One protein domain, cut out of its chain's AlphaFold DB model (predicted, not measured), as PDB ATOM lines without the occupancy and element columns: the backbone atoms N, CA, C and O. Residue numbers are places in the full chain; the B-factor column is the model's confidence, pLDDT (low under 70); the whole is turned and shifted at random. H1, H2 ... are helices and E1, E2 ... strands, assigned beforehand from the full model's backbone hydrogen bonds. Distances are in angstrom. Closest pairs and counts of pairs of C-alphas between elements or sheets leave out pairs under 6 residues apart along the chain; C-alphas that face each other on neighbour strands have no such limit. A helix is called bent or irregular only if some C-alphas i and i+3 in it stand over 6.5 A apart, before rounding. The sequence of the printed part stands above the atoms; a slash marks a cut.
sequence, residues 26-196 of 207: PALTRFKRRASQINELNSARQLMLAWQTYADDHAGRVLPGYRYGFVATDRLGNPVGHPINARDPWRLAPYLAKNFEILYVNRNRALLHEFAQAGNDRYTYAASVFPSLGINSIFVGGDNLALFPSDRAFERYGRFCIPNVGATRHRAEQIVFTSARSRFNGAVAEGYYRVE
ATOM      1  N   PRO A  26     222.068 182.015 132.795       87.88
ATOM      2  CA  PRO A  26     221.450 180.697 132.904       87.88
ATOM      3  C   PRO A  26     221.916 179.936 134.151       87.88
ATOM      4  O   PRO A  26     221.100 179.262 134.787       87.88
ATOM      5  N   ALA A  27     223.185 180.074 134.549       89.50
ATOM      6  CA  ALA A  27     223.710 179.461 135.768       89.50
ATOM      7  C   ALA A  27     223.007 180.011 137.022       89.50
ATOM      8  O   ALA A  27     222.509 179.239 137.845       89.50
ATOM      9  N   LEU A  28     222.859 181.337 137.121       91.56
ATOM     10  CA  LEU A  28     222.160 181.991 138.227       91.56
ATOM     11  C   LEU A  28     220.678 181.600 138.282       91.56
ATOM     12  O   LEU A  28     220.133 181.349 139.357       91.56
ATOM     13  N   THR A  29     220.019 181.501 137.126       91.69
ATOM     14  CA  THR A  29     218.613 181.077 137.047       91.69
ATOM     15  C   THR A  29     218.437 179.641 137.540       91.69
ATOM     16  O   THR A  29     217.516 179.358 138.311       91.69
ATOM     17  N   ARG A  30     219.334 178.729 137.146       91.62
ATOM     18  CA  ARG A  30     219.341 177.340 137.633       91.62
ATOM     19  C   ARG A  30     219.587 177.276 139.139       91.62
ATOM     20  O   ARG A  30     218.864 176.558 139.827       91.62
ATOM     21  N   PHE A  31     220.530 178.064 139.656       93.75
ATOM     22  CA  PHE A  31     220.800 178.151 141.092       93.75
ATOM     23  C   PHE A  31     219.572 178.631 141.876       93.75
ATOM     24  O   PHE A  31     219.149 177.961 142.817       93.75
ATOM     25  N   LYS A  32     218.926 179.724 141.441       93.94
ATOM     26  CA  LYS A  32     217.692 180.237 142.065       93.94
ATOM     27  C   LYS A  32     216.574 179.192 142.078       93.94
ATOM     28  O   LYS A  32     215.939 178.992 143.109       93.94
ATOM     29  N   ARG A  33     216.358 178.483 140.963       93.81
ATOM     30  CA  ARG A  33     215.365 177.394 140.892       93.81
ATOM     31  C   ARG A  33     215.699 176.258 141.854       93.81
ATOM     32  O   ARG A  33     214.805 175.753 142.524       93.81
ATOM     33  N   ARG A  34     216.972 175.873 141.961       95.75
ATOM     34  CA  ARG A  34     217.387 174.809 142.878       95.75
ATOM     35  C   ARG A  34     217.216 175.215 144.340       95.75
ATOM     36  O   ARG A  34     216.713 174.415 145.121       95.75
ATOM     37  N   ALA A  35     217.555 176.453 144.694       94.94
ATOM     38  CA  ALA A  35     217.291 176.999 146.023       94.94
ATOM     39  C   ALA A  35     215.785 177.003 146.344       94.94
ATOM     40  O   ALA A  35     215.387 176.556 147.416       94.94
ATOM     41  N   SER A  36     214.942 177.400 145.381       93.44
ATOM     42  CA  SER A  36     213.476 177.359 145.498       93.44
ATOM     43  C   SER A  36     212.959 175.954 145.824       93.44
ATOM     44  O   SER A  36     212.166 175.785 146.750       93.44
ATOM     45  N   GLN A  37     213.456 174.939 145.109       94.12
ATOM     46  CA  GLN A  37     213.106 173.533 145.344       94.12
ATOM     47  C   GLN A  37     213.559 173.041 146.722       94.12
ATOM     48  O   GLN A  37     212.835 172.303 147.384       94.12
ATOM     49  N   ILE A  38     214.758 173.435 147.162       95.44
ATOM     50  CA  ILE A  38     215.277 173.069 148.487       95.44
ATOM     51  C   ILE A  38     214.400 173.677 149.587       95.44
ATOM     52  O   ILE A  38     214.073 172.987 150.550       95.44
ATOM     53  N   ASN A  39     213.971 174.931 149.430       94.56
ATOM     54  CA  ASN A  39     213.070 175.582 150.379       94.56
ATOM     55  C   ASN A  39     211.708 174.874 150.457       94.56
ATOM     56  O   ASN A  39     211.216 174.637 151.558       94.56
ATOM     57  N   GLU A  40     211.126 174.497 149.314       93.00
ATOM     58  CA  GLU A  40     209.866 173.734 149.252       93.00
ATOM     59  C   GLU A  40     209.998 172.374 149.927       93.00
ATOM     60  O   GLU A  40     209.153 172.000 150.738       93.00
ATOM     61  N   LEU A  41     211.096 171.664 149.667       94.19
ATOM     62  CA  LEU A  41     211.361 170.371 150.285       94.19
ATOM     63  C   LEU A  41     211.557 170.483 151.803       94.19
ATOM     64  O   LEU A  41     211.069 169.637 152.551       94.19
ATOM     65  N   ASN A  42     212.258 171.516 152.273       94.94
ATOM     66  CA  ASN A  42     212.464 171.744 153.702       94.94
ATOM     67  C   ASN A  42     211.154 172.099 154.414       94.94
ATOM     68  O   ASN A  42     210.875 171.537 155.469       94.94
ATOM     69  N   SER A  43     210.336 172.964 153.810       94.81
ATOM     70  CA  SER A  43     208.990 173.273 154.301       94.81
ATOM     71  C   SER A  43     208.121 172.016 154.370       94.81
ATOM     72  O   SER A  43     207.580 171.712 155.428       94.81
ATOM     73  N   ALA A  44     208.074 171.216 153.297       94.25
ATOM     74  CA  ALA A  44     207.307 169.972 153.266       94.25
ATOM     75  C   ALA A  44     207.747 168.987 154.360       94.25
ATOM     76  O   ALA A  44     206.908 168.375 155.014       94.25
ATOM     77  N   ARG A  45     209.058 168.858 154.610       95.19
ATOM     78  CA  ARG A  45     209.587 168.024 155.701       95.19
ATOM     79  C   ARG A  45     209.169 168.535 157.074       95.19
ATOM     80  O   ARG A  45     208.705 167.743 157.884       95.19
ATOM     81  N   GLN A  46     209.317 169.834 157.336       96.00
ATOM     82  CA  GLN A  46     208.899 170.437 158.606       96.00
ATOM     83  C   GLN A  46     207.391 170.283 158.828       96.00
ATOM     84  O   GLN A  46     206.958 169.976 159.934       96.00
ATOM     85  N   LEU A  47     206.607 170.414 157.760       95.06
ATOM     86  CA  LEU A  47     205.162 170.244 157.792       95.06
ATOM     87  C   LEU A  47     204.752 168.795 158.081       95.06
ATOM     88  O   LEU A  47     203.883 168.552 158.915       95.06
ATOM     89  N   MET A  48     205.422 167.832 157.447       94.62
ATOM     90  CA  MET A  48     205.228 166.408 157.721       94.62
ATOM     91  C   MET A  48     205.611 166.031 159.150       94.62
ATOM     92  O   MET A  48     204.890 165.257 159.776       94.62
ATOM     93  N   LEU A  49     206.707 166.584 159.679       95.88
ATOM     94  CA  LEU A  49     207.108 166.376 161.071       95.88
ATOM     95  C   LEU A  49     206.036 166.905 162.026       95.88
ATOM     96  O   LEU A  49     205.568 166.155 162.872       95.88
ATOM     97  N   ALA A  50     205.582 168.145 161.832       96.62
ATOM     98  CA  ALA A  50     204.519 168.732 162.643       96.62
ATOM     99  C   ALA A  50     203.221 167.910 162.588       96.62
ATOM    100  O   ALA A  50     202.572 167.696 163.610       96.62
ATOM    101  N   TRP A  51     202.844 167.422 161.403       95.50
ATOM    102  CA  TRP A  51     201.653 166.589 161.224       95.50
ATOM    103  C   TRP A  51     201.780 165.226 161.913       95.50
ATOM    104  O   TRP A  51     200.808 164.744 162.497       95.50
ATOM    105  N   GLN A  52     202.971 164.622 161.893       94.62
ATOM    106  CA  GLN A  52     203.241 163.386 162.623       94.62
ATOM    107  C   GLN A  52     203.201 163.622 164.136       94.62
ATOM    108  O   GLN A  52     202.530 162.870 164.831       94.62
ATOM    109  N   THR A  53     203.817 164.698 164.636       96.94
ATOM    110  CA  THR A  53     203.760 165.059 166.062       96.94
ATOM    111  C   THR A  53     202.325 165.320 166.518       96.94
ATOM    112  O   THR A  53     201.929 164.851 167.581       96.94
ATOM    113  N   TYR A  54     201.505 165.979 165.690       96.62
ATOM    114  CA  TYR A  54     200.070 166.085 165.951       96.62
ATOM    115  C   TYR A  54     199.434 164.703 166.109       96.62
ATOM    116  O   TYR A  54     198.682 164.476 167.054       96.62
ATOM    117  N   ALA A  55     199.705 163.776 165.186       95.12
ATOM    118  CA  ALA A  55     199.123 162.445 165.253       95.12
ATOM    119  C   ALA A  55     199.570 161.695 166.513       95.12
ATOM    120  O   ALA A  55     198.736 161.050 167.149       95.12
ATOM    121  N   ASP A  56     200.838 161.818 166.897       95.69
ATOM    122  CA  ASP A  56     201.394 161.195 168.099       95.69
ATOM    123  C   ASP A  56     200.667 161.690 169.367       95.69
ATOM    124  O   ASP A  56     200.196 160.869 170.158       95.69
ATOM    125  N   ASP A  57     200.427 163.000 169.485       97.06
ATOM    126  CA  ASP A  57     199.649 163.604 170.583       97.06
ATOM    127  C   ASP A  57     198.165 163.189 170.592       97.06
ATOM    128  O   ASP A  57     197.487 163.267 171.618       97.06
ATOM    129  N   HIS A  58     197.633 162.739 169.452       95.81
ATOM    130  CA  HIS A  58     196.215 162.417 169.267       95.81
ATOM    131  C   HIS A  58     195.952 160.910 169.107       95.81
ATOM    132  O   HIS A  58     194.980 160.511 168.450       95.81
ATOM    133  N   ALA A  59     196.778 160.065 169.736       95.06
ATOM    134  CA  ALA A  59     196.673 158.599 169.703       95.06
ATOM    135  C   ALA A  59     196.704 158.029 168.268       95.06
ATOM    136  O   ALA A  59     195.915 157.164 167.872       95.06
ATOM    137  N   GLY A  60     197.590 158.585 167.446       93.56
ATOM    138  CA  GLY A  60     197.772 158.259 166.037       93.56
ATOM    139  C   GLY A  60     196.712 158.843 165.100       93.56
ATOM    140  O   GLY A  60     196.811 158.637 163.888       93.56
ATOM    141  N   ARG A  61     195.683 159.543 165.603       93.88
ATOM    142  CA  ARG A  61     194.660 160.160 164.743       93.88
ATOM    143  C   ARG A  61     195.270 161.320 163.973       93.88
ATOM    144  O   ARG A  61     195.812 162.245 164.563       93.88
ATOM    145  N   VAL A  62     195.152 161.279 162.652       93.44
ATOM    146  CA  VAL A  62     195.745 162.313 161.800       93.44
ATOM    147  C   VAL A  62     194.963 163.619 161.902       93.44
ATOM    148  O   VAL A  62     193.756 163.605 162.161       93.44
ATOM    149  N   LEU A  63     195.634 164.746 161.649       94.50
ATOM    150  CA  LEU A  63     194.975 166.046 161.566       94.50
ATOM    151  C   LEU A  63     193.972 166.036 160.397       94.50
ATOM    152  O   LEU A  63     194.384 165.822 159.256       94.50
ATOM    153  N   PRO A  64     192.670 166.280 160.641       93.44
ATOM    154  CA  PRO A  64     191.690 166.434 159.568       93.44
ATOM    155  C   PRO A  64     192.024 167.632 158.687       93.44
ATOM    156  O   PRO A  64     192.425 168.658 159.228       93.44
ATOM    157  N   GLY A  65     191.810 167.561 157.373       92.38
ATOM    158  CA  GLY A  65     192.106 168.697 156.495       92.38
ATOM    159  C   GLY A  65     191.154 169.874 156.701       92.38
ATOM    160  O   GLY A  65     191.588 170.988 156.987       92.38
ATOM    161  N   TYR A  66     189.847 169.612 156.666       94.81
ATOM    162  CA  TYR A  66     188.831 170.616 156.979       94.81
ATOM    163  C   TYR A  66     187.726 170.016 157.845       94.81
ATOM    164  O   TYR A  66     186.969 169.168 157.372       94.81
ATOM    165  N   ARG A  67     187.615 170.427 159.114       93.88
ATOM    166  CA  ARG A  67     186.654 169.814 160.046       93.88
ATOM    167  C   ARG A  67     186.111 170.790 161.082       93.88
ATOM    168  O   ARG A  67     186.857 171.548 161.691       93.88
ATOM    169  N   TYR A  68     184.798 170.739 161.302       93.62
ATOM    170  CA  TYR A  68     184.122 171.524 162.336       93.62
ATOM    171  C   TYR A  68     184.412 170.994 163.745       93.62
ATOM    172  O   TYR A  68     184.779 169.834 163.917       93.62
ATOM    173  N   GLY A  69     184.202 171.842 164.756       90.75
ATOM    174  CA  GLY A  69     184.303 171.457 166.169       90.75
ATOM    175  C   GLY A  69     185.724 171.421 166.735       90.75
ATOM    176  O   GLY A  69     185.900 171.047 167.889       90.75
ATOM    177  N   PHE A  70     186.731 171.822 165.958       91.62
ATOM    178  CA  PHE A  70     188.098 171.977 166.451       91.62
ATOM    179  C   PHE A  70     188.331 173.387 166.987       91.62
ATOM    180  O   PHE A  70     187.786 174.369 166.477       91.62
ATOM    181  N   VAL A  71     189.179 173.480 168.005       93.62
ATOM    182  CA  VAL A  71     189.671 174.752 168.533       93.62
ATOM    183  C   VAL A  71     191.012 175.084 167.896       93.62
ATOM    184  O   VAL A  71     191.802 174.198 167.571       93.62
ATOM    185  N   ALA A  72     191.267 176.371 167.712       95.88
ATOM    186  CA  ALA A  72     192.570 176.882 167.329       95.88
ATOM    187  C   ALA A  72     192.743 178.280 167.925       95.88
ATOM    188  O   ALA A  72     191.759 178.945 168.267       95.88
ATOM    189  N   THR A  73     193.988 178.727 168.028       96.19
ATOM    190  CA  THR A  73     194.321 180.076 168.492       96.19
ATOM    191  C   THR A  73     195.177 180.787 167.464       96.19
ATOM    192  O   THR A  73     196.015 180.145 166.829       96.19
ATOM    193  N   ASP A  74     195.024 182.101 167.347       94.25
ATOM    194  CA  ASP A  74     195.891 182.930 166.520       94.25
ATOM    195  C   ASP A  74     197.325 183.031 167.098       94.25
ATOM    196  O   ASP A  74     197.696 182.405 168.104       94.25
ATOM    197  N   ARG A  75     198.162 183.853 166.455       90.69
ATOM    198  CA  ARG A  75     199.548 184.105 166.881       90.69
ATOM    199  C   ARG A  75     199.659 184.804 168.244       90.69
ATOM    200  O   ARG A  75     200.702 184.699 168.878       90.69
ATOM    201  N   LEU A  76     198.611 185.503 168.679       92.38
ATOM    202  CA  LEU A  76     198.532 186.200 169.965       92.38
ATOM    203  C   LEU A  76     197.938 185.305 171.066       92.38
ATOM    204  O   LEU A  76     197.978 185.670 172.236       92.38
ATOM    205  N   GLY A  77     197.429 184.123 170.709       93.25
ATOM    206  CA  GLY A  77     196.775 183.196 171.631       93.25
ATOM    207  C   GLY A  77     195.265 183.403 171.755       93.25
ATOM    208  O   GLY A  77     194.635 182.697 172.539       93.25
ATOM    209  N   ASN A  78     194.667 184.303 170.972       95.38
ATOM    210  CA  ASN A  78     193.221 184.490 170.976       95.38
ATOM    211  C   ASN A  78     192.533 183.314 170.269       95.38
ATOM    212  O   ASN A  78     193.031 182.859 169.232       95.38
ATOM    213  N   PRO A  79     191.381 182.833 170.761       96.38
ATOM    214  CA  PRO A  79     190.588 181.836 170.053       96.38
ATOM    215  C   PRO A  79     190.187 182.331 168.662       96.38
ATOM    216  O   PRO A  79     189.738 183.467 168.507       96.38
ATOM    217  N   VAL A  80     190.298 181.467 167.653       96.50
ATOM    218  CA  VAL A  80     189.801 181.761 166.301       96.50
ATOM    219  C   VAL A  80     188.535 180.965 166.018       96.50
ATOM    220  O   VAL A  80     188.433 179.786 166.348       96.50
ATOM    221  N   GLY A  81     187.551 181.629 165.417       96.19
ATOM    222  CA  GLY A  81     186.263 181.032 165.081       96.19
ATOM    223  C   GLY A  81     186.228 180.378 163.699       96.19
ATOM    224  O   GLY A  81     187.204 180.357 162.944       96.19
ATOM    225  N   HIS A  82     185.049 179.873 163.350       95.00
ATOM    226  CA  HIS A  82     184.742 179.382 162.010       95.00
ATOM    227  C   HIS A  82     184.761 180.538 160.984       95.00
ATOM    228  O   HIS A  82     184.267 181.616 161.307       95.00
ATOM    229  N   PRO A  83     185.302 180.363 159.757       94.50
ATOM    230  CA  PRO A  83     185.847 179.133 159.164       94.50
ATOM    231  C   PRO A  83     187.335 178.875 159.432       94.50
ATOM    232  O   PRO A  83     187.874 177.891 158.932       94.50
ATOM    233  N   ILE A  84     188.014 179.745 160.179       97.19
ATOM    234  CA  ILE A  84     189.474 179.726 160.338       97.19
ATOM    235  C   ILE A  84     189.927 178.484 161.112       97.19
ATOM    236  O   ILE A  84     190.824 177.776 160.658       97.19
ATOM    237  N   ASN A  85     189.271 178.176 162.234       96.75
ATOM    238  CA  ASN A  85     189.581 177.003 163.062       96.75
ATOM    239  C   ASN A  85     189.337 175.655 162.370       96.75
ATOM    240  O   ASN A  85     189.921 174.651 162.765       96.75
ATOM    241  N   ALA A  86     188.484 175.620 161.345       96.25
ATOM    242  CA  ALA A  86     188.220 174.401 160.593       96.25
ATOM    243  C   ALA A  86     189.374 174.050 159.644       96.25
ATOM    244  O   ALA A  86     189.525 172.885 159.286       96.25
ATOM    245  N   ARG A  87     190.207 175.024 159.260       96.12
ATOM    246  CA  ARG A  87     191.372 174.827 158.385       96.12
ATOM    247  C   ARG A  87     192.556 174.288 159.185       96.12
ATOM    248  O   ARG A  87     192.670 174.523 160.387       96.12
ATOM    249  N   ASP A  88     193.414 173.518 158.537       95.12
ATOM    250  CA  ASP A  88     194.572 172.882 159.160       95.12
ATOM    251  C   ASP A  88     195.698 173.842 159.606       95.12
ATOM    252  O   ASP A  88     196.297 173.532 160.638       95.12
ATOM    253  N   PRO A  89     195.958 175.027 158.997       96.19
ATOM    254  CA  PRO A  89     197.130 175.835 159.353       96.19
ATOM    255  C   PRO A  89     197.181 176.255 160.824       96.19
ATOM    256  O   PRO A  89     198.196 176.071 161.491       96.19
ATOM    257  N   TRP A  90     196.073 176.768 161.369       96.31
ATOM    258  CA  TRP A  90     196.019 177.217 162.767       96.31
ATOM    259  C   TRP A  90     195.937 176.072 163.776       96.31
ATOM    260  O   TRP A  90     196.325 176.249 164.928       96.31
ATOM    261  N   ARG A  91     195.477 174.891 163.351       96.06
ATOM    262  CA  ARG A  91     195.479 173.679 164.184       96.06
ATOM    263  C   ARG A  91     196.860 173.032 164.239       96.06
ATOM    264  O   ARG A  91     197.220 172.445 165.252       96.06
ATOM    265  N   LEU A  92     197.638 173.175 163.170       95.88
ATOM    266  CA  LEU A  92     199.004 172.679 163.083       95.88
ATOM    267  C   LEU A  92     200.036 173.668 163.643       95.88
ATOM    268  O   LEU A  92     201.132 173.270 164.023       95.88
ATOM    269  N   ALA A  93     199.682 174.951 163.750       95.94
ATOM    270  CA  ALA A  93     200.555 176.008 164.249       95.94
ATOM    271  C   ALA A  93     201.292 175.684 165.568       95.94
ATOM    272  O   ALA A  93     202.488 175.970 165.628       95.94
ATOM    273  N   PRO A  94     200.675 175.071 166.603       95.44
ATOM    274  CA  PRO A  94     201.390 174.708 167.833       95.44
ATOM    275  C   PRO A  94     202.592 173.782 167.589       95.44
ATOM    276  O   PRO A  94     203.641 173.960 168.201       95.44
ATOM    277  N   TYR A  95     202.471 172.870 166.624       96.50
ATOM    278  CA  TYR A  95     203.503 171.906 166.221       96.50
ATOM    279  C   TYR A  95     204.594 172.517 165.335       96.50
ATOM    280  O   TYR A  95     205.646 171.923 165.125       96.50
ATOM    281  N   LEU A  96     204.350 173.726 164.832       94.81
ATOM    282  CA  LEU A  96     205.288 174.529 164.051       94.81
ATOM    283  C   LEU A  96     205.925 175.643 164.896       94.81
ATOM    284  O   LEU A  96     206.442 176.612 164.339       94.81
ATOM    285  N   ALA A  97     205.831 175.567 166.230       92.19
ATOM    286  CA  ALA A  97     206.222 176.644 167.146       92.19
ATOM    287  C   ALA A  97     205.574 178.001 166.791       92.19
ATOM    288  O   ALA A  97     206.167 179.064 166.967       92.19
ATOM    289  N   LYS A  98     204.353 177.956 166.237       90.81
ATOM    290  CA  LYS A  98     203.596 179.093 165.685       90.81
ATOM    291  C   LYS A  98     204.332 179.873 164.583       90.81
ATOM    292  O   LYS A  98     203.952 181.000 164.272       90.81
ATOM    293  N   ASN A  99     205.342 179.277 163.948       91.56
ATOM    294  CA  ASN A  99     206.092 179.897 162.865       91.56
ATOM    295  C   ASN A  99     205.451 179.617 161.494       91.56
ATOM    296  O   ASN A  99     205.730 178.609 160.842       91.56
ATOM    297  N   PHE A 100     204.613 180.544 161.032       93.12
ATOM    298  CA  PHE A 100     203.937 180.441 159.734       93.12
ATOM    299  C   PHE A 100     204.875 180.613 158.530       93.12
ATOM    300  O   PHE A 100     204.502 180.209 157.433       93.12
ATOM    301  N   GLU A 101     206.108 181.101 158.701       92.56
ATOM    302  CA  GLU A 101     207.106 181.159 157.613       92.56
ATOM    303  C   GLU A 101     207.454 179.770 157.053       92.56
ATOM    304  O   GLU A 101     208.005 179.646 155.958       92.56
ATOM    305  N   ILE A 102     207.142 178.706 157.800       92.81
ATOM    306  CA  ILE A 102     207.270 177.322 157.337       92.81
ATOM    307  C   ILE A 102     206.199 177.004 156.290       92.81
ATOM    308  O   ILE A 102     206.476 176.290 155.331       92.81
ATOM    309  N   LEU A 103     204.991 177.553 156.434       93.12
ATOM    310  CA  LEU A 103     203.861 177.331 155.526       93.12
ATOM    311  C   LEU A 103     203.932 178.196 154.261       93.12
ATOM    312  O   LEU A 103     203.258 177.898 153.277       93.12
ATOM    313  N   TYR A 104     204.739 179.257 154.282       94.62
ATOM    314  CA  TYR A 104     204.882 180.223 153.198       94.62
ATOM    315  C   TYR A 104     206.289 180.130 152.607       94.62
ATOM    316  O   TYR A 104     207.282 180.508 153.222       94.62
ATOM    317  N   VAL A 105     206.391 179.603 151.389       92.81
ATOM    318  CA  VAL A 105     207.675 179.253 150.772       92.81
ATOM    319  C   VAL A 105     207.972 180.149 149.575       92.81
ATOM    320  O   VAL A 105     207.086 180.496 148.793       92.81
ATOM    321  N   ASN A 106     209.246 180.501 149.398       92.56
ATOM    322  CA  ASN A 106     209.731 181.291 148.265       92.56
ATOM    323  C   ASN A 106     208.967 182.621 148.152       92.56
ATOM    324  O   ASN A 106     208.924 183.383 149.116       92.56
ATOM    325  N   ARG A 107     208.355 182.908 146.998       87.81
ATOM    326  CA  ARG A 107     207.612 184.158 146.762       87.81
ATOM    327  C   ARG A 107     206.408 184.347 147.687       87.81
ATOM    328  O   ARG A 107     206.060 185.487 147.969       87.81
ATOM    329  N   ASN A 108     205.835 183.270 148.228       91.12
ATOM    330  CA  ASN A 108     204.725 183.384 149.173       91.12
ATOM    331  C   ASN A 108     205.160 183.988 150.519       91.12
ATOM    332  O   ASN A 108     204.311 184.506 151.232       91.12
ATOM    333  N   ARG A 109     206.454 184.007 150.874       92.44
ATOM    334  CA  ARG A 109     206.902 184.700 152.100       92.44
ATOM    335  C   ARG A 109     206.559 186.185 152.095       92.44
ATOM    336  O   ARG A 109     206.080 186.706 153.093       92.44
ATOM    337  N   ALA A 110     206.731 186.850 150.951       91.19
ATOM    338  CA  ALA A 110     206.355 188.255 150.809       91.19
ATOM    339  C   ALA A 110     204.857 188.463 151.088       91.19
ATOM    340  O   ALA A 110     204.495 189.369 151.832       91.19
ATOM    341  N   LEU A 111     204.013 187.554 150.596       90.44
ATOM    342  CA  LEU A 111     202.572 187.576 150.835       90.44
ATOM    343  C   LEU A 111     202.228 187.450 152.334       90.44
ATOM    344  O   LEU A 111     201.359 188.161 152.831       90.44
ATOM    345  N   LEU A 112     202.941 186.599 153.083       93.19
ATOM    346  CA  LEU A 112     202.759 186.493 154.536       93.19
ATOM    347  C   LEU A 112     203.122 187.797 155.260       93.19
ATOM    348  O   LEU A 112     202.406 188.220 156.172       93.19
ATOM    349  N   HIS A 113     204.210 188.451 154.846       92.75
ATOM    350  CA  HIS A 113     204.608 189.745 155.396       92.75
ATOM    351  C   HIS A 113     203.588 190.842 155.076       92.75
ATOM    352  O   HIS A 113     203.257 191.627 155.960       92.75
ATOM    353  N   GLU A 114     203.038 190.873 153.859       92.50
ATOM    354  CA  GLU A 114     201.956 191.793 153.485       92.50
ATOM    355  C   GLU A 114     200.725 191.603 154.378       92.50
ATOM    356  O   GLU A 114     200.172 192.573 154.902       92.50
ATOM    357  N   PHE A 115     200.335 190.352 154.636       92.75
ATOM    358  CA  PHE A 115     199.240 190.049 155.557       92.75
ATOM    359  C   PHE A 115     199.516 190.558 156.973       92.75
ATOM    360  O   PHE A 115     198.599 191.036 157.639       92.75
ATOM    361  N   ALA A 116     200.768 190.482 157.435       92.12
ATOM    362  CA  ALA A 116     201.146 190.932 158.772       92.12
ATOM    363  C   ALA A 116     200.999 192.454 158.930       92.12
ATOM    364  O   ALA A 116     200.597 192.915 159.998       92.12
ATOM    365  N   GLN A 117     201.242 193.222 157.861       94.19
ATOM    366  CA  GLN A 117     201.037 194.677 157.847       94.19
ATOM    367  C   GLN A 117     199.554 195.074 157.846       94.19
ATOM    368  O   GLN A 117     199.204 196.183 158.241       94.19
ATOM    369  N   ALA A 118     198.660 194.174 157.431       91.25
ATOM    370  CA  ALA A 118     197.232 194.450 157.317       91.25
ATOM    371  C   ALA A 118     196.457 194.331 158.649       91.25
ATOM    372  O   ALA A 118     195.249 194.580 158.669       91.25
ATOM    373  N   GLY A 119     197.124 193.954 159.746       93.00
ATOM    374  CA  GLY A 119     196.524 193.743 161.067       93.00
ATOM    375  C   GLY A 119     196.216 192.272 161.380       93.00
ATOM    376  O   GLY A 119     196.203 191.412 160.499       93.00
ATOM    377  N   ASN A 120     195.980 191.963 162.662       93.94
ATOM    378  CA  ASN A 120     195.899 190.580 163.147       93.94
ATOM    379  C   ASN A 120     194.745 189.771 162.544       93.94
ATOM    380  O   ASN A 120     194.952 188.617 162.183       93.94
ATOM    381  N   ASP A 121     193.559 190.356 162.395       93.06
ATOM    382  CA  ASP A 121     192.390 189.622 161.895       93.06
ATOM    383  C   ASP A 121     192.567 189.233 160.425       93.06
ATOM    384  O   ASP A 121     192.336 188.087 160.031       93.06
ATOM    385  N   ARG A 122     193.067 190.177 159.617       93.00
ATOM    386  CA  ARG A 122     193.396 189.936 158.207       93.00
ATOM    387  C   ARG A 122     194.528 188.931 158.069       93.00
ATOM    388  O   ARG A 122     194.400 188.018 157.257       93.00
ATOM    389  N   TYR A 123     195.577 189.053 158.884       95.31
ATOM    390  CA  TYR A 123     196.645 188.060 158.951       95.31
ATOM    391  C   TYR A 123     196.085 186.677 159.255       95.31
ATOM    392  O   TYR A 123     196.308 185.743 158.498       95.31
ATOM    393  N   THR A 124     195.293 186.558 160.315       96.50
ATOM    394  CA  THR A 124     194.753 185.285 160.790       96.50
ATOM    395  C   THR A 124     193.904 184.600 159.728       96.50
ATOM    396  O   THR A 124     194.079 183.411 159.445       96.50
ATOM    397  N   TYR A 125     193.030 185.355 159.067       95.62
ATOM    398  CA  TYR A 125     192.254 184.824 157.960       95.62
ATOM    399  C   TYR A 125     193.147 184.439 156.774       95.62
ATOM    400  O   TYR A 125     193.128 183.283 156.353       95.62
ATOM    401  N   ALA A 126     193.947 185.363 156.245       94.19
ATOM    402  CA  ALA A 126     194.694 185.156 155.008       94.19
ATOM    403  C   ALA A 126     195.796 184.087 155.147       94.19
ATOM    404  O   ALA A 126     195.937 183.240 154.260       94.19
ATOM    405  N   ALA A 127     196.477 184.048 156.300       94.81
ATOM    406  CA  ALA A 127     197.456 183.028 156.684       94.81
ATOM    407  C   ALA A 127     196.866 181.606 156.674       94.81
ATOM    408  O   ALA A 127     197.556 180.622 156.414       94.81
ATOM    409  N   SER A 128     195.564 181.491 156.959       95.44
ATOM    410  CA  SER A 128     194.853 180.212 156.926       95.44
ATOM    411  C   SER A 128     194.361 179.816 155.539       95.44
ATOM    412  O   SER A 128     193.982 178.668 155.359       95.44
ATOM    413  N   VAL A 129     194.290 180.749 154.583       94.75
ATOM    414  CA  VAL A 129     193.732 180.489 153.247       94.75
ATOM    415  C   VAL A 129     194.822 180.159 152.246       94.75
ATOM    416  O   VAL A 129     194.610 179.260 151.438       94.75
ATOM    417  N   PHE A 130     195.960 180.858 152.295       94.69
ATOM    418  CA  PHE A 130     196.973 180.840 151.232       94.69
ATOM    419  C   PHE A 130     198.342 180.238 151.624       94.69
ATOM    420  O   PHE A 130     199.362 180.758 151.160       94.69
ATOM    421  N   PRO A 131     198.439 179.173 152.449       95.50
ATOM    422  CA  PRO A 131     199.725 178.508 152.646       95.50
ATOM    423  C   PRO A 131     200.201 177.892 151.322       95.50
ATOM    424  O   PRO A 131     199.393 177.456 150.501       95.50
ATOM    425  N   SER A 132     201.515 177.848 151.098       95.25
ATOM    426  CA  SER A 132     202.120 177.336 149.858       95.25
ATOM    427  C   SER A 132     201.836 175.856 149.614       95.25
ATOM    428  O   SER A 132     201.679 175.442 148.461       95.25
ATOM    429  N   LEU A 133     201.780 175.068 150.688       94.44
ATOM    430  CA  LEU A 133     201.455 173.649 150.655       94.44
ATOM    431  C   LEU A 133     200.082 173.438 151.293       94.44
ATOM    432  O   LEU A 133     199.860 173.856 152.427       94.44
ATOM    433  N   GLY A 134     199.182 172.792 150.557       94.44
ATOM    434  CA  GLY A 134     197.847 172.435 151.025       94.44
ATOM    435  C   GLY A 134     197.758 170.961 151.391       94.44
ATOM    436  O   GLY A 134     198.425 170.120 150.779       94.44
ATOM    437  N   ILE A 135     196.915 170.640 152.370       95.31
ATOM    438  CA  ILE A 135     196.657 169.257 152.771       95.31
ATOM    439  C   ILE A 135     195.729 168.556 151.776       95.31
ATOM    440  O   ILE A 135     194.749 169.122 151.283       95.31
ATOM    441  N   ASN A 136     195.999 167.283 151.510       94.12
ATOM    442  CA  ASN A 136     195.137 166.382 150.754       94.12
ATOM    443  C   ASN A 136     193.914 165.965 151.586       94.12
ATOM    444  O   ASN A 136     193.757 164.821 152.010       94.12
ATOM    445  N   SER A 137     193.073 166.954 151.871       92.94
ATOM    446  CA  SER A 137     192.028 166.936 152.896       92.94
ATOM    447  C   SER A 137     191.025 165.785 152.777       92.94
ATOM    448  O   SER A 137     190.639 165.206 153.787       92.94
ATOM    449  N   ILE A 138     190.620 165.410 151.560       92.81
ATOM    450  CA  ILE A 138     189.648 164.326 151.340       92.81
ATOM    451  C   ILE A 138     190.231 162.975 151.758       92.81
ATOM    452  O   ILE A 138     189.553 162.179 152.408       92.81
ATOM    453  N   PHE A 139     191.488 162.714 151.401       91.69
ATOM    454  CA  PHE A 139     192.116 161.419 151.638       91.69
ATOM    455  C   PHE A 139     192.880 161.363 152.963       91.69
ATOM    456  O   PHE A 139     193.111 160.271 153.472       91.69
ATOM    457  N   VAL A 140     193.210 162.501 153.579       92.12
ATOM    458  CA  VAL A 140     193.901 162.567 154.874       92.12
ATOM    459  C   VAL A 140     193.022 163.235 155.925       92.12
ATOM    460  O   VAL A 140     192.750 164.432 155.867       92.12
ATOM    461  N   GLY A 141     192.556 162.449 156.901       90.12
ATOM    462  CA  GLY A 141     191.742 162.905 158.035       90.12
ATOM    463  C   GLY A 141     190.320 163.389 157.690       90.12
ATOM    464  O   GLY A 141     189.472 163.526 158.582       90.12
ATOM    465  N   GLY A 142     190.026 163.576 156.404       91.38
ATOM    466  CA  GLY A 142     188.713 163.909 155.866       91.38
ATOM    467  C   GLY A 142     188.439 165.412 155.776       91.38
ATOM    468  O   GLY A 142     189.072 166.236 156.444       91.38
ATOM    469  N   ASP A 143     187.438 165.741 154.957       94.06
ATOM    470  CA  ASP A 143     186.994 167.105 154.670       94.06
ATOM    471  C   ASP A 143     185.460 167.191 154.794       94.06
ATOM    472  O   ASP A 143     184.726 166.498 154.092       94.06
ATOM    473  N   ASN A 144     184.963 168.040 155.695       92.94
ATOM    474  CA  ASN A 144     183.529 168.238 155.931       92.94
ATOM    475  C   ASN A 144     182.790 168.971 154.797       92.94
ATOM    476  O   ASN A 144     181.564 168.913 154.758       92.94
ATOM    477  N   LEU A 145     183.498 169.673 153.912       89.81
ATOM    478  CA  LEU A 145     182.929 170.415 152.785       89.81
ATOM    479  C   LEU A 145     182.948 169.614 151.482       89.81
ATOM    480  O   LEU A 145     181.998 169.696 150.712       89.81
ATOM    481  N   ALA A 146     184.035 168.893 151.205       89.50
ATOM    482  CA  ALA A 146     184.245 168.244 149.913       89.50
ATOM    483  C   ALA A 146     183.715 166.802 149.882       89.50
ATOM    484  O   ALA A 146     182.920 166.452 149.011       89.50
ATOM    485  N   LEU A 147     184.137 165.965 150.834       91.06
ATOM    486  CA  LEU A 147     183.614 164.609 151.010       91.06
ATOM    487  C   LEU A 147     183.785 164.167 152.461       91.06
ATOM    488  O   LEU A 147     184.868 163.754 152.885       91.06
ATOM    489  N   PHE A 148     182.685 164.225 153.209       91.19
ATOM    490  CA  PHE A 148     182.689 163.855 154.615       91.19
ATOM    491  C   PHE A 148     182.806 162.328 154.786       91.19
ATOM    492  O   PHE A 148     182.009 161.589 154.195       91.19
ATOM    493  N   PRO A 149     183.752 161.831 155.608       91.06
ATOM    494  CA  PRO A 149     183.894 160.405 155.888       91.06
ATOM    495  C   PRO A 149     182.758 159.909 156.792       91.06
ATOM    496  O   PRO A 149     182.862 159.926 158.017       91.06
ATOM    497  N   SER A 150     181.661 159.494 156.162       91.19
ATOM    498  CA  SER A 150     180.494 158.856 156.781       91.19
ATOM    499  C   SER A 150     180.356 157.409 156.315       91.19
ATOM    500  O   SER A 150     180.912 157.046 155.276       91.19
ATOM    501  N   ASP A 151     179.556 156.608 157.022       92.88
ATOM    502  CA  ASP A 151     179.275 155.214 156.644       92.88
ATOM    503  C   ASP A 151     178.762 155.114 155.203       92.88
ATOM    504  O   ASP A 151     179.312 154.369 154.399       92.88
ATOM    505  N   ARG A 152     177.833 155.997 154.815       92.00
ATOM    506  CA  ARG A 152     177.338 156.101 153.433       92.00
ATOM    507  C   ARG A 152     178.444 156.398 152.414       92.00
ATOM    508  O   ARG A 152     178.411 155.900 151.289       92.00
ATOM    509  N   ALA A 153     179.410 157.250 152.760       91.06
ATOM    510  CA  ALA A 153     180.534 157.544 151.873       91.06
ATOM    511  C   ALA A 153     181.480 156.337 151.760       91.06
ATOM    512  O   ALA A 153     181.971 156.051 150.669       91.06
ATOM    513  N   PHE A 154     181.693 155.604 152.855       91.94
ATOM    514  CA  PHE A 154     182.506 154.389 152.864       91.94
ATOM    515  C   PHE A 154     181.852 153.220 152.128       91.94
ATOM    516  O   PHE A 154     182.553 152.486 151.440       91.94
ATOM    517  N   GLU A 155     180.532 153.075 152.197       92.56
ATOM    518  CA  GLU A 155     179.783 152.108 151.384       92.56
ATOM    519  C   GLU A 155     179.956 152.383 149.887       92.56
ATOM    520  O   GLU A 155     180.105 151.460 149.091       92.56
ATOM    521  N   ARG A 156     179.980 153.664 149.494       90.56
ATOM    522  CA  ARG A 156     180.073 154.061 148.085       90.56
ATOM    523  C   ARG A 156     181.493 154.022 147.519       90.56
ATOM    524  O   ARG A 156     181.664 153.671 146.355       90.56
ATOM    525  N   TYR A 157     182.487 154.449 148.295       88.88
ATOM    526  CA  TYR A 157     183.855 154.684 147.812       88.88
ATOM    527  C   TYR A 157     184.909 153.797 148.490       88.88
ATOM    528  O   TYR A 157     186.100 153.930 148.205       88.88
ATOM    529  N   GLY A 158     184.500 152.907 149.397       89.25
ATOM    530  CA  GLY A 158     185.413 152.193 150.285       89.25
ATOM    531  C   GLY A 158     186.040 153.118 151.332       89.25
ATOM    532  O   GLY A 158     185.702 154.297 151.447       89.25
ATOM    533  N   ARG A 159     186.991 152.598 152.116       88.19
ATOM    534  CA  ARG A 159     187.776 153.400 153.073       88.19
ATOM    535  C   ARG A 159     188.769 154.301 152.325       88.19
ATOM    536  O   ARG A 159     189.945 153.974 152.219       88.19
ATOM    537  N   PHE A 160     188.273 155.416 151.791       88.06
ATOM    538  CA  PHE A 160     189.042 156.346 150.956       88.06
ATOM    539  C   PHE A 160     189.945 157.293 151.757       88.06
ATOM    540  O   PHE A 160     190.936 157.783 151.224       88.06
ATOM    541  N   CYS A 161     189.608 157.580 153.018       89.75
ATOM    542  CA  CYS A 161     190.384 158.482 153.863       89.75
ATOM    543  C   CYS A 161     191.186 157.722 154.919       89.75
ATOM    544  O   CYS A 161     190.729 156.713 155.457       89.75
ATOM    545  N   ILE A 162     192.339 158.270 155.283       89.19
ATOM    546  CA  ILE A 162     193.191 157.781 156.363       89.19
ATOM    547  C   ILE A 162     192.793 158.521 157.642       89.19
ATOM    548  O   ILE A 162     193.050 159.720 157.738       89.19
ATOM    549  N   PRO A 163     192.167 157.864 158.632       88.69
ATOM    550  CA  PRO A 163     191.818 158.517 159.893       88.69
ATOM    551  C   PRO A 163     192.955 158.446 160.924       88.69
ATOM    552  O   PRO A 163     192.949 159.183 161.909       88.69
ATOM    553  N   ASN A 164     193.909 157.535 160.733       90.06
ATOM    554  CA  ASN A 164     194.955 157.229 161.700       90.06
ATOM    555  C   ASN A 164     196.221 156.758 160.973       90.06
ATOM    556  O   ASN A 164     196.122 155.991 160.015       90.06
ATOM    557  N   VAL A 165     197.397 157.166 161.450       87.38
ATOM    558  CA  VAL A 165     198.692 156.762 160.876       87.38
ATOM    559  C   VAL A 165     198.875 155.237 160.877       87.38
ATOM    560  O   VAL A 165     199.434 154.671 159.941       87.38
ATOM    561  N   GLY A 166     198.341 154.542 161.885       82.38
ATOM    562  CA  GLY A 166     198.327 153.084 162.032       82.38
ATOM    563  C   GLY A 166     197.526 152.333 160.968       82.38
ATOM    564  O   GLY A 166     197.816 151.171 160.703       82.38
ATOM    565  N   ALA A 167     196.550 152.983 160.331       75.56
ATOM    566  CA  ALA A 167     195.635 152.329 159.397       75.56
ATOM    567  C   ALA A 167     196.242 152.093 158.001       75.56
ATOM    568  O   ALA A 167     195.691 151.334 157.204       75.56
ATOM    569  N   THR A 168     197.366 152.736 157.688       66.75
ATOM    570  CA  THR A 168     197.957 152.693 156.351       66.75
ATOM    571  C   THR A 168     199.004 151.582 156.220       66.75
ATOM    572  O   THR A 168     200.031 151.623 156.895       66.75
ATOM    573  N   ARG A 169     198.811 150.656 155.264       63.47
ATOM    574  CA  ARG A 169     199.826 149.649 154.874       63.47
ATOM    575  C   ARG A 169     200.965 150.218 154.004       63.47
ATOM    576  O   ARG A 169     202.087 149.747 154.110       63.47
ATOM    577  N   HIS A 170     200.698 151.265 153.216       63.09
ATOM    578  CA  HIS A 170     201.647 151.921 152.297       63.09
ATOM    579  C   HIS A 170     201.910 153.393 152.668       63.09
ATOM    580  O   HIS A 170     201.557 154.314 151.935       63.09
ATOM    581  N   ARG A 171     202.493 153.646 153.851       63.62
ATOM    582  CA  ARG A 171     202.695 155.019 154.368       63.62
ATOM    583  C   ARG A 171     203.566 155.898 153.464       63.62
ATOM    584  O   ARG A 171     203.323 157.095 153.380       63.62
ATOM    585  N   ALA A 172     204.556 155.317 152.787       64.06
ATOM    586  CA  ALA A 172     205.511 156.060 151.961       64.06
ATOM    587  C   ALA A 172     204.916 156.607 150.648       64.06
ATOM    588  O   ALA A 172     205.504 157.492 150.035       64.06
ATOM    589  N   GLU A 173     203.753 156.109 150.222       76.12
ATOM    590  CA  GLU A 173     203.116 156.484 148.951       76.12
ATOM    591  C   GLU A 173     202.059 157.590 149.127       76.12
ATOM    592  O   GLU A 173     201.455 158.051 148.158       76.12
ATOM    593  N   GLN A 174     201.815 158.036 150.364       80.50
ATOM    594  CA  GLN A 174     200.753 158.989 150.667       80.50
ATOM    595  C   GLN A 174     201.220 160.435 150.542       80.50
ATOM    596  O   GLN A 174     202.068 160.916 151.291       80.50
ATOM    597  N   ILE A 175     200.582 161.161 149.627       89.69
ATOM    598  CA  ILE A 175     200.723 162.610 149.516       89.69
ATOM    599  C   ILE A 175     199.812 163.254 150.562       89.69
ATOM    600  O   ILE A 175     198.600 163.354 150.357       89.69
ATOM    601  N   VAL A 176     200.400 163.673 151.684       92.94
ATOM    602  CA  VAL A 176     199.697 164.412 152.743       92.94
ATOM    603  C   VAL A 176     199.609 165.893 152.406       92.94
ATOM    604  O   VAL A 176     198.517 166.449 152.403       92.94
ATOM    605  N   PHE A 177     200.738 166.510 152.069       94.06
ATOM    606  CA  PHE A 177     200.815 167.904 151.644       94.06
ATOM    607  C   PHE A 177     201.418 167.992 150.251       94.06
ATOM    608  O   PHE A 177     202.316 167.226 149.898       94.06
ATOM    609  N   THR A 178     200.946 168.945 149.460       92.94
ATOM    610  CA  THR A 178     201.521 169.247 148.146       92.94
ATOM    611  C   THR A 178     201.316 170.714 147.801       92.94
ATOM    612  O   THR A 178     200.556 171.414 148.470       92.94
ATOM    613  N   SER A 179     202.011 171.194 146.772       91.69
ATOM    614  CA  SER A 179     201.846 172.571 146.316       91.69
ATOM    615  C   SER A 179     200.404 172.832 145.896       91.69
ATOM    616  O   SER A 179     199.767 172.020 145.223       91.69
ATOM    617  N   ALA A 180     199.887 173.978 146.322       90.00
ATOM    618  CA  ALA A 180     198.504 174.350 146.095       90.00
ATOM    619  C   ALA A 180     198.411 175.682 145.351       90.00
ATOM    620  O   ALA A 180     199.283 176.548 145.443       90.00
ATOM    621  N   ARG A 181     197.333 175.845 144.587       88.88
ATOM    622  CA  ARG A 181     196.957 177.095 143.924       88.88
ATOM    623  C   ARG A 181     195.456 177.258 144.038       88.88
ATOM    624  O   ARG A 181     194.722 176.274 144.041       88.88
ATOM    625  N   SER A 182     195.005 178.498 144.100       87.69
ATOM    626  CA  SER A 182     193.591 178.839 144.166       87.69
ATOM    627  C   SER A 182     193.245 179.904 143.135       87.69
ATOM    628  O   SER A 182     194.117 180.550 142.555       87.69
ATOM    629  N   ARG A 183     191.949 180.077 142.873       84.56
ATOM    630  CA  ARG A 183     191.438 181.261 142.182       84.56
ATOM    631  C   ARG A 183     190.821 182.185 143.221       84.56
ATOM    632  O   ARG A 183     189.923 181.770 143.948       84.56
ATOM    633  N   PHE A 184     191.289 183.424 143.275       77.31
ATOM    634  CA  PHE A 184     190.787 184.453 144.175       77.31
ATOM    635  C   PHE A 184     190.509 185.724 143.371       77.31
ATOM    636  O   PHE A 184     191.382 186.205 142.654       77.31
ATOM    637  N   ASN A 185     189.275 186.235 143.434       79.50
ATOM    638  CA  ASN A 185     188.813 187.385 142.641       79.50
ATOM    639  C   ASN A 185     189.128 187.276 141.133       79.50
ATOM    640  O   ASN A 185     189.504 188.250 140.491       79.50
ATOM    641  N   GLY A 186     189.020 186.069 140.565       80.00
ATOM    642  CA  GLY A 186     189.315 185.806 139.151       80.00
ATOM    643  C   GLY A 186     190.806 185.676 138.803       80.00
ATOM    644  O   GLY A 186     191.120 185.210 137.711       80.00
ATOM    645  N   ALA A 187     191.720 185.994 139.723       81.25
ATOM    646  CA  ALA A 187     193.156 185.809 139.550       81.25
ATOM    647  C   ALA A 187     193.625 184.470 140.140       81.25
ATOM    648  O   ALA A 187     193.045 183.956 141.099       81.25
ATOM    649  N   VAL A 188     194.693 183.896 139.580       84.06
ATOM    650  CA  VAL A 188     195.360 182.737 140.187       84.06
ATOM    651  C   VAL A 188     196.186 183.236 141.368       84.06
ATOM    652  O   VAL A 188     197.101 184.035 141.192       84.06
ATOM    653  N   ALA A 189     195.858 182.750 142.560       84.38
ATOM    654  CA  ALA A 189     196.626 182.957 143.772       84.38
ATOM    655  C   ALA A 189     197.444 181.701 144.081       84.38
ATOM    656  O   ALA A 189     197.010 180.565 143.865       84.38
ATOM    657  N   GLU A 190     198.648 181.907 144.590       88.69
ATOM    658  CA  GLU A 190     199.502 180.809 145.007       88.69
ATOM    659  C   GLU A 190     199.240 180.415 146.435       88.69
ATOM    660  O   GLU A 190     199.147 181.255 147.326       88.69
ATOM    661  N   GLY A 191     199.200 179.111 146.649       92.38
ATOM    662  CA  GLY A 191     198.786 178.554 147.909       92.38
ATOM    663  C   GLY A 191     197.277 178.376 147.999       92.38
ATOM    664  O   GLY A 191     196.466 179.094 147.400       92.38
ATOM    665  N   TYR A 192     196.923 177.353 148.755       94.75
ATOM    666  CA  TYR A 192     195.585 177.085 149.242       94.75
ATOM    667  C   TYR A 192     195.705 176.056 150.365       94.75
ATOM    668  O   TYR A 192     196.512 175.136 150.264       94.75
ATOM    669  N   TYR A 193     194.921 176.190 151.431       94.88
ATOM    670  CA  TYR A 193     195.029 175.306 152.603       94.88
ATOM    671  C   TYR A 193     194.726 173.836 152.307       94.88
ATOM    672  O   TYR A 193     195.213 172.955 153.002       94.88
ATOM    673  N   ARG A 194     193.979 173.548 151.241       93.19
ATOM    674  CA  ARG A 194     193.698 172.180 150.808       93.19
ATOM    675  C   ARG A 194     194.037 171.972 149.344       93.19
ATOM    676  O   ARG A 194     194.012 172.908 148.552       93.19
ATOM    677  N   VAL A 195     194.267 170.723 148.972       92.50
ATOM    678  CA  VAL A 195     194.267 170.288 147.576       92.50
ATOM    679  C   VAL A 195     193.102 169.345 147.333       92.50
ATOM    680  O   VAL A 195     192.765 168.511 148.175       92.50
ATOM    681  N   GLU A 196     192.464 169.514 146.183       87.31
ATOM    682  CA  GLU A 196     191.375 168.655 145.729       87.31
ATOM    683  C   GLU A 196     191.933 167.626 144.739       87.31
ATOM    684  O   GLU A 196     192.859 167.952 143.992       87.31
TER     685      GLU A 196
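What this domain is: This is residues 26 to 196 of the 207 residues of an uncharacterized protein of Verrucomicrobiales bacterium (UniProt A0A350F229). One long helix, H1, runs along one side of a body of short helices, two tiny strand pairs and long loops, and its residues 26 to 34 stick out beyond that body. The pair E1 E2 lies near the middle, with H2 crossing H1 close by, while the helical hairpin H3 H4 and the strand hairpin E3 E4 lie on one side of the body and H5 lies far out on the other, between two long loops. The printed part has 171 residues, with five named helices and four named strands in the order H1 H2 H3 H4 E1 H5 E2 E3 E4; the strands form two antiparallel sheets, E1 - E2 and E3 - E4. The class is mostly helix, though under half of the residues are in named elements. The whole is compact, with a radius of gyration of the C-alphas of 16.4 A, and spans 51 by 40 by 35 A.

How they stand to each other: E1, residues 133 to 135, and E2, residues 177 to 179, are antiparallel neighbours, with N 134 and O 178 at 2.9 A. The closest C-alphas of H1, residues 26 to 57, and E2 are those of Ala 44 and Phe 177, 7.0 A apart. With residues 46 to 54 alone, H1 touches H2, residues 88 to 96, about perpendicular at 89 degrees; the closest C-alphas, of Ala 50 and Tyr 95, are 4.9 A apart. H2 and H4, residues 120 to 129, touch only at their ends, with the C-alphas of Pro 89 and Ser 128 closest at 5.5 A. H3, residues 108 to 117, and H4 form a helical hairpin at a shallow tilt of 23 degrees, opposite ways; the C-alphas of Phe 115 and Tyr 123 come closest, at 4.7 A. E2 runs on into E3, residues 181 to 184, across a break of one residue at 64 degrees. E3 and E4, residues 187 to 190, form an antiparallel hairpin, with N 184 and O 187 at 2.8 A. H5, residues 151 to 157, touches no helix. Every O i to N i+4 pair is within hydrogen-bond range in H1, H3, H4 and H5, against 3 of 5 in H2, which is irregular: C-alphas 91 and 94 are 7.0 A apart.

Where its parts are: H1 begins at C-alpha 26, (221.450, 180.697, 132.904), and measures 46.8 A from first to last C-alpha. H2 measures 11.9 A, H3 14.7 A, H4 14.3 A and H5 10.0 A. E1 measures 6.8 A, from C-alpha 133 at (201.455, 173.649, 150.655), and E2 7.2 A. E3 measures 9.6 A and E4 9.7 A, ending at C-alpha 190, (199.502, 180.809, 145.007).

The domain as a whole: The C-alphas of Ala 27 and Arg 152 are the two farthest apart, at 54.8 A. The printed part has no cut. The links H1 to H2, H2 to H3, E1 to H5 and H5 to E2 are long. Residues 168 to 173 stand free, and residues 168 to 172 have pLDDT under 70.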